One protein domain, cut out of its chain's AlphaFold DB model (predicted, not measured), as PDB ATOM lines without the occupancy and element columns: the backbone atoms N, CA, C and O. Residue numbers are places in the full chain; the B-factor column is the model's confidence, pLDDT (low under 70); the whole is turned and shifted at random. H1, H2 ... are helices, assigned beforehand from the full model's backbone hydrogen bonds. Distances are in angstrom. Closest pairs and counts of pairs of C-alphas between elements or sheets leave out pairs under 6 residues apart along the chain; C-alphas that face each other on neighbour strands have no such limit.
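What this domain is: This is residues 210 to 265 of the 348 residues of the protein "EF-hand calcium-binding domain-containing protein 10" of Folsomia candida (UniProt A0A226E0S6). The longest helix, H3, and helix H2 form a V, joined near its corner by a tight link; H1 continues beyond H2's far end, and short H4 folds back at H3's far end. Residues 210 to 222 stick out. The 56 printed residues, all helix by class, hold H1, H2, H3, H4 in that order, with no named strand; the whole is only just loose, close to compact, with a radius of gyration of the C-alphas of 12.5 A and spans of 36 by 27 by 16 A.

Where its parts are: Find C-alpha 239 at (-34.555, 45.538, -53.574); from there H3 runs 24.7 A to residue 255. H2, residues 220 to 234, covers 21.3 A. H1 is residues 210 to 217, beginning at (-19.924, 22.896, -40.154); H4 is residues 257 to 260.

How they stand to each other: Look at residues 227 to 231 of H2, which alone touch H3; the closest C-alphas, Cys 231 and Pro 239, are 6.5 A apart. Their steep tilt is 57 degrees, opposite ways. H3 and H4 touch only at the corner, the C-alphas of Gly 253 and Phe 260 being closest at 4.3 A. H1 and H2 are close but not clearly touching, at 6.7 A between the C-alphas of Leu 215 and Gln 221. In H1, H2 and H3 every O i to N i+4 pair is within hydrogen-bond range; H4 is too short for one.

The domain as a whole: The farthest C-alphas, Ile 210 and Ala 237, are 36.4 A apart. The printed part has no cut, its three links are tight, and no printed residue is under pLDDT 70.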
ATOM      1  N   ILE A 210     -20.054  21.742 -41.062       92.06
ATOM      2  CA  ILE A 210     -19.924  22.896 -40.154       92.06
ATOM      3  C   ILE A 210     -20.677  24.103 -40.718       92.06
ATOM      4  O   ILE A 210     -21.316  24.849 -39.979       92.06
ATOM      5  N   VAL A 211     -20.618  24.303 -42.037       92.00
ATOM      6  CA  VAL A 211     -21.345  25.395 -42.694       92.00
ATOM      7  C   VAL A 211     -22.850  25.181 -42.556       92.00
ATOM      8  O   VAL A 211     -23.577  26.108 -42.211       92.00
ATOM      9  N   VAL A 212     -23.324  23.953 -42.781       91.25
ATOM     10  CA  VAL A 212     -24.746  23.614 -42.653       91.25
ATOM     11  C   VAL A 212     -25.228  23.781 -41.213       91.25
ATOM     12  O   VAL A 212     -26.287  24.377 -41.025       91.25
ATOM     13  N   SER A 213     -24.473  23.315 -40.210       91.81
ATOM     14  CA  SER A 213     -24.863  23.504 -38.806       91.81
ATOM     15  C   SER A 213     -24.934  24.986 -38.454       91.81
ATOM     16  O   SER A 213     -25.958  25.439 -37.963       91.81
ATOM     17  N   TYR A 214     -23.927  25.774 -38.842       91.50
ATOM     18  CA  TYR A 214     -23.913  27.219 -38.617       91.50
ATOM     19  C   TYR A 214     -25.135  27.923 -39.233       91.50
ATOM     20  O   TYR A 214     -25.805  28.718 -38.576       91.50
ATOM     21  N   LEU A 215     -25.472  27.614 -40.489       91.88
ATOM     22  CA  LEU A 215     -26.636  28.203 -41.162       91.88
ATOM     23  C   LEU A 215     -27.962  27.836 -40.475       91.88
ATOM     24  O   LEU A 215     -28.873  28.669 -40.438       91.88
ATOM     25  N   GLN A 216     -28.070  26.613 -39.945       90.00
ATOM     26  CA  GLN A 216     -29.249  26.130 -39.220       90.00
ATOM     27  C   GLN A 216     -29.357  26.748 -37.825       90.00
ATOM     28  O   GLN A 216     -30.426  27.236 -37.465       90.00
ATOM     29  N   ASP A 217     -28.258  26.787 -37.075       88.81
ATOM     30  CA  ASP A 217     -28.206  27.313 -35.710       88.81
ATOM     31  C   ASP A 217     -28.558  28.805 -35.676       88.81
ATOM     32  O   ASP A 217     -29.289  29.266 -34.798       88.81
ATOM     33  N   HIS A 218     -28.127  29.549 -36.696       87.44
ATOM     34  CA  HIS A 218     -28.431  30.970 -36.845       87.44
ATOM     35  C   HIS A 218     -29.713  31.266 -37.642       87.44
ATOM     36  O   HIS A 218     -30.015  32.434 -37.881       87.44
ATOM     37  N   ASN A 219     -30.472  30.245 -38.066       89.62
ATOM     38  CA  ASN A 219     -31.683  30.379 -38.892       89.62
ATOM     39  C   ASN A 219     -31.504  31.288 -40.129       89.62
ATOM     40  O   ASN A 219     -32.450  31.945 -40.572       89.62
ATOM     41  N   ILE A 220     -30.301  31.329 -40.715       91.38
ATOM     42  CA  ILE A 220     -29.964  32.273 -41.793       91.38
ATOM     43  C   ILE A 220     -30.847  32.028 -43.022       91.38
ATOM     44  O   ILE A 220     -31.330  32.975 -43.637       91.38
ATOM     45  N   GLN A 221     -31.122  30.763 -43.347       90.81
ATOM     46  CA  GLN A 221     -31.987  30.408 -44.473       90.81
ATOM     47  C   GLN A 221     -33.398  31.000 -44.322       90.81
ATOM     48  O   GLN A 221     -33.906  31.642 -45.240       90.81
ATOM     49  N   MET A 222     -33.991  30.854 -43.138       88.25
ATOM     50  CA  MET A 222     -35.329  31.367 -42.837       88.25
ATOM     51  C   MET A 222     -35.375  32.903 -42.888       88.25
ATOM     52  O   MET A 222     -36.372  33.485 -43.315       88.25
ATOM     53  N   MET A 223     -34.270  33.571 -42.531       91.19
ATOM     54  CA  MET A 223     -34.130  35.026 -42.662       91.19
ATOM     55  C   MET A 223     -34.192  35.484 -44.112       91.19
ATOM     56  O   MET A 223     -34.920  36.421 -44.443       91.19
ATOM     57  N   PHE A 224     -33.447  34.809 -44.986       93.50
ATOM     58  CA  PHE A 224     -33.459  35.120 -46.410       93.50
ATOM     59  C   PHE A 224     -34.828  34.866 -47.032       93.50
ATOM     60  O   PHE A 224     -35.319  35.698 -47.788       93.50
ATOM     61  N   GLU A 225     -35.475  33.760 -46.677       91.81
ATOM     62  CA  GLU A 225     -36.840  33.451 -47.102       91.81
ATOM     63  C   GLU A 225     -37.835  34.549 -46.703       91.81
ATOM     64  O   GLU A 225     -38.656  34.979 -47.519       91.81
ATOM     65  N   TYR A 226     -37.722  35.068 -45.481       92.06
ATOM     66  CA  TYR A 226     -38.523  36.192 -45.007       92.06
ATOM     67  C   TYR A 226     -38.251  37.487 -45.795       92.06
ATOM     68  O   TYR A 226     -39.200  38.136 -46.248       92.06
ATOM     69  N   PHE A 227     -36.984  37.838 -46.038       95.06
ATOM     70  CA  PHE A 227     -36.628  39.009 -46.851       95.06
ATOM     71  C   PHE A 227     -37.156  38.909 -48.278       95.06
ATOM     72  O   PHE A 227     -37.733  39.868 -48.794       95.06
ATOM     73  N   LEU A 228     -37.007  37.742 -48.904       95.81
ATOM     74  CA  LEU A 228     -37.531  37.484 -50.241       95.81
ATOM     75  C   LEU A 228     -39.055  37.601 -50.260       95.81
ATOM     76  O   LEU A 228     -39.598  38.249 -51.153       95.81
ATOM     77  N   GLY A 229     -39.743  37.057 -49.253       93.75
ATOM     78  CA  GLY A 229     -41.192  37.194 -49.106       93.75
ATOM     79  C   GLY A 229     -41.643  38.655 -49.063       93.75
ATOM     80  O   GLY A 229     -42.560  39.040 -49.789       93.75
ATOM     81  N   LEU A 230     -40.964  39.493 -48.276       94.81
ATOM     82  CA  LEU A 230     -41.262  40.927 -48.201       94.81
ATOM     83  C   LEU A 230     -40.926  41.678 -49.493       94.81
ATOM     84  O   LEU A 230     -41.674  42.573 -49.886       94.81
ATOM     85  N   CYS A 231     -39.838  41.314 -50.174       96.56
ATOM     86  CA  CYS A 231     -39.484  41.903 -51.465       96.56
ATOM     87  C   CYS A 231     -40.520  41.567 -52.539       96.56
ATOM     88  O   CYS A 231     -40.915  42.445 -53.301       96.56
ATOM     89  N   ILE A 232     -40.991  40.319 -52.586       95.69
ATOM     90  CA  ILE A 232     -42.025  39.877 -53.529       95.69
ATOM     91  C   ILE A 232     -43.354  40.575 -53.233       95.69
ATOM     92  O   ILE A 232     -44.051  40.968 -54.163       95.69
ATOM     93  N   LEU A 233     -43.700  40.746 -51.955       93.94
ATOM     94  CA  LEU A 233     -44.954  41.379 -51.556       93.94
ATOM     95  C   LEU A 233     -44.979  42.879 -51.874       93.94
ATOM     96  O   LEU A 233     -45.981  43.380 -52.374       93.94
ATOM     97  N   ASN A 234     -43.893  43.592 -51.570       95.06
ATOM     98  CA  ASN A 234     -43.846  45.050 -51.689       95.06
ATOM     99  C   ASN A 234     -43.299  45.534 -53.036       95.06
ATOM    100  O   ASN A 234     -43.509  46.691 -53.395       95.06
ATOM    101  N   THR A 235     -42.606  44.671 -53.787       96.69
ATOM    102  CA  THR A 235     -41.991  44.981 -55.089       96.69
ATOM    103  C   THR A 235     -41.257  46.333 -55.095       96.69
ATOM    104  O   THR A 235     -41.609  47.224 -55.872       96.69
ATOM    105  N   PRO A 236     -40.282  46.542 -54.190       97.75
ATOM    106  CA  PRO A 236     -39.580  47.818 -54.091       97.75
ATOM    107  C   PRO A 236     -38.811  48.123 -55.383       97.75
ATOM    108  O   PRO A 236     -38.352  47.217 -56.077       97.75
ATOM    109  N   ALA A 237     -38.633  49.412 -55.688       98.25
ATOM    110  CA  ALA A 237     -37.865  49.842 -56.858       98.25
ATOM    111  C   ALA A 237     -36.377  49.453 -56.761       98.25
ATOM    112  O   ALA A 237     -35.773  49.096 -57.771       98.25
ATOM    113  N   ASP A 238     -35.815  49.499 -55.549       98.12
ATOM    114  CA  ASP A 238     -34.469  49.019 -55.234       98.12
ATOM    115  C   ASP A 238     -34.554  47.924 -54.152       98.12
ATOM    116  O   ASP A 238     -34.756  48.231 -52.971       98.12
ATOM    117  N   PRO A 239     -34.447  46.636 -54.528       97.19
ATOM    118  CA  PRO A 239     -34.555  45.538 -53.574       97.19
ATOM    119  C   PRO A 239     -33.361  45.466 -52.618       97.19
ATOM    120  O   PRO A 239     -33.535  45.024 -51.487       97.19
ATOM    121  N   PHE A 240     -32.167  45.908 -53.020       97.00
ATOM    122  CA  PHE A 240     -30.980  45.816 -52.165       97.00
ATOM    123  C   PHE A 240     -31.043  46.827 -51.028       97.00
ATOM    124  O   PHE A 240     -30.821  46.460 -49.875       97.00
ATOM    125  N   GLN A 241     -31.405  48.074 -51.342       97.94
ATOM    126  CA  GLN A 241     -31.613  49.096 -50.319       97.94
ATOM    127  C   GLN A 241     -32.740  48.689 -49.361       97.94
ATOM    128  O   GLN A 241     -32.586  48.783 -48.148       97.94
ATOM    129  N   TYR A 242     -33.839  48.155 -49.896       97.56
ATOM    130  CA  TYR A 242     -34.955  47.686 -49.081       97.56
ATOM    131  C   TYR A 242     -34.558  46.551 -48.121       97.56
ATOM    132  O   TYR A 242     -34.961  46.563 -46.960       97.56
ATOM    133  N   ILE A 243     -33.747  45.587 -48.572       97.00
ATOM    134  CA  ILE A 243     -33.232  44.509 -47.713       97.00
ATOM    135  C   ILE A 243     -32.293  45.061 -46.634       97.00
ATOM    136  O   ILE A 243     -32.380  44.616 -45.492       97.00
ATOM    137  N   ALA A 244     -31.431  46.030 -46.961       97.06
ATOM    138  CA  ALA A 244     -30.562  46.673 -45.975       97.06
ATOM    139  C   ALA A 244     -31.383  47.372 -44.875       97.06
ATOM    140  O   ALA A 244     -31.190  47.097 -43.693       97.06
ATOM    141  N   ASP A 245     -32.389  48.162 -45.264       97.12
ATOM    142  CA  ASP A 245     -33.295  48.833 -44.325       97.12
ATOM    143  C   ASP A 245     -34.078  47.830 -43.456       97.12
ATOM    144  O   ASP A 245     -34.347  48.080 -42.277       97.12
ATOM    145  N   LEU A 246     -34.478  46.688 -44.028       95.88
ATOM    146  CA  LEU A 246     -35.120  45.603 -43.285       95.88
ATOM    147  C   LEU A 246     -34.167  44.962 -42.278       95.88
ATOM    148  O   LEU A 246     -34.574  44.727 -41.141       95.88
ATOM    149  N   ALA A 247     -32.921  44.696 -42.667       94.94
ATOM    150  CA  ALA A 247     -31.912  44.135 -41.777       94.94
ATOM    151  C   ALA A 247     -31.647  45.065 -40.582       94.94
ATOM    152  O   ALA A 247     -31.630  44.594 -39.445       94.94
ATOM    153  N   ASP A 248     -31.569  46.379 -40.808       95.31
ATOM    154  CA  ASP A 248     -31.413  47.377 -39.743       95.31
ATOM    155  C   ASP A 248     -32.623  47.431 -38.799       95.31
ATOM    156  O   ASP A 248     -32.483  47.638 -37.591       95.31
ATOM    157  N   LYS A 249     -33.842  47.248 -39.323       95.12
ATOM    158  CA  LYS A 249     -35.057  47.139 -38.493       95.12
ATOM    159  C   LYS A 249     -35.062  45.859 -37.666       95.12
ATOM    160  O   LYS A 249     -35.403  45.908 -36.489       95.12
ATOM    161  N   LEU A 250     -34.655  44.732 -38.252       93.19
ATOM    162  CA  LEU A 250     -34.531  43.472 -37.521       93.19
ATOM    163  C   LEU A 250     -33.462  43.556 -36.431       93.19
ATOM    164  O   LEU A 250     -33.700  43.082 -35.326       93.19
ATOM    165  N   ALA A 251     -32.314  44.177 -36.709       92.12
ATOM    166  CA  ALA A 251     -31.254  44.375 -35.726       92.12
ATOM    167  C   ALA A 251     -31.756  45.191 -34.524       92.12
ATOM    168  O   ALA A 251     -31.666  44.724 -33.393       92.12
ATOM    169  N   ARG A 252     -32.402  46.339 -34.771       93.50
ATOM    170  CA  ARG A 252     -33.003  47.168 -33.711       93.50
ATOM    171  C   ARG A 252     -34.107  46.444 -32.946       93.50
ATOM    172  O   ARG A 252     -34.174  46.525 -31.724       93.50
ATOM    173  N   GLY A 253     -34.952  45.699 -33.653       91.75
ATOM    174  CA  GLY A 253     -36.014  44.915 -33.038       91.75
ATOM    175  C   GLY A 253     -35.506  43.751 -32.185       91.75
ATOM    176  O   GLY A 253     -36.225  43.318 -31.295       91.75
ATOM    177  N   ARG A 254     -34.270  43.271 -32.396       89.25
ATOM    178  CA  ARG A 254     -33.611  42.298 -31.503       89.25
ATOM    179  C   ARG A 254     -33.102  42.923 -30.205       89.25
ATOM    180  O   ARG A 254     -32.916  42.206 -29.227       89.25
ATOM    181  N   GLU A 255     -32.843  44.224 -30.196       89.25
ATOM    182  CA  GLU A 255     -32.321  44.941 -29.028       89.25
ATOM    183  C   GLU A 255     -33.443  45.497 -28.144       89.25
ATOM    184  O   GLU A 255     -33.284  45.573 -26.929       89.25
ATOM    185  N   SER A 256     -34.585  45.857 -28.738       90.38
ATOM    186  CA  SER A 256     -35.702  46.487 -28.035       90.38
ATOM    187  C   SER A 256     -37.049  45.887 -28.423       90.38
ATOM    188  O   SER A 256     -37.406  45.817 -29.599       90.38
ATOM    189  N   GLU A 257     -37.856  45.544 -27.415       87.31
ATOM    190  CA  GLU A 257     -39.240  45.108 -27.618       87.31
ATOM    191  C   GLU A 257     -40.123  46.219 -28.207       87.31
ATOM    192  O   GLU A 257     -41.021  45.934 -28.998       87.31
ATOM    193  N   ALA A 258     -39.835  47.490 -27.915       90.12
ATOM    194  CA  ALA A 258     -40.560  48.608 -28.517       90.12
ATOM    195  C   ALA A 258     -40.353  48.654 -30.042       90.12
ATOM    196  O   ALA A 258     -41.306  48.853 -30.796       90.12
ATOM    197  N   ALA A 259     -39.125  48.378 -30.497       91.94
ATOM    198  CA  ALA A 259     -38.778  48.330 -31.916       91.94
ATOM    199  C   ALA A 259     -39.303  47.069 -32.628       91.94
ATOM    200  O   ALA A 259     -39.397  47.052 -33.854       91.94
ATOM    201  N   PHE A 260     -39.699  46.020 -31.894       91.62
ATOM    202  CA  PHE A 260     -40.261  44.801 -32.487       91.62
ATOM    203  C   PHE A 260     -41.538  45.083 -33.291       91.62
ATOM    204  O   PHE A 260     -41.749  44.503 -34.356       91.62
ATOM    205  N   ASN A 261     -42.369  46.020 -32.828       90.06
ATOM    206  CA  ASN A 261     -43.602  46.399 -33.519       90.06
ATOM    207  C   ASN A 261     -43.357  47.144 -34.842       90.06
ATOM    208  O   ASN A 261     -44.251  47.202 -35.684       90.06
ATOM    209  N   GLU A 262     -42.153  47.684 -35.052       92.38
ATOM    210  CA  GLU A 262     -41.761  48.348 -36.302       92.38
ATOM    211  C   GLU A 262     -41.311  47.356 -37.385       92.38
ATOM    212  O   GLU A 262     -41.147  47.734 -38.552       92.38
ATOM    213  N   ILE A 263     -41.103  46.087 -37.020       93.88
ATOM    214  CA  ILE A 263     -40.682  45.050 -37.956       93.88
ATOM    215  C   ILE A 263     -41.832  44.745 -38.930       93.88
ATOM    216  O   ILE A 263     -42.925  44.354 -38.504       93.88
ATOM    217  N   PRO A 264     -41.613  44.866 -40.253       93.44
ATOM    218  CA  PRO A 264     -42.663  44.613 -41.232       93.44
ATOM    219  C   PRO A 264     -43.140  43.160 -41.204       93.44
ATOM    220  O   PRO A 264     -42.379  42.227 -41.440       93.44
ATOM    221  N   ARG A 265     -44.427  42.930 -40.964       92.75
ATOM    222  CA  ARG A 265     -44.991  41.574 -40.988       92.75
ATOM    223  C   ARG A 265     -45.303  41.165 -42.425       92.75
ATOM    224  O   ARG A 265     -45.838  41.959 -43.195       92.75
TER     225      ARG A 265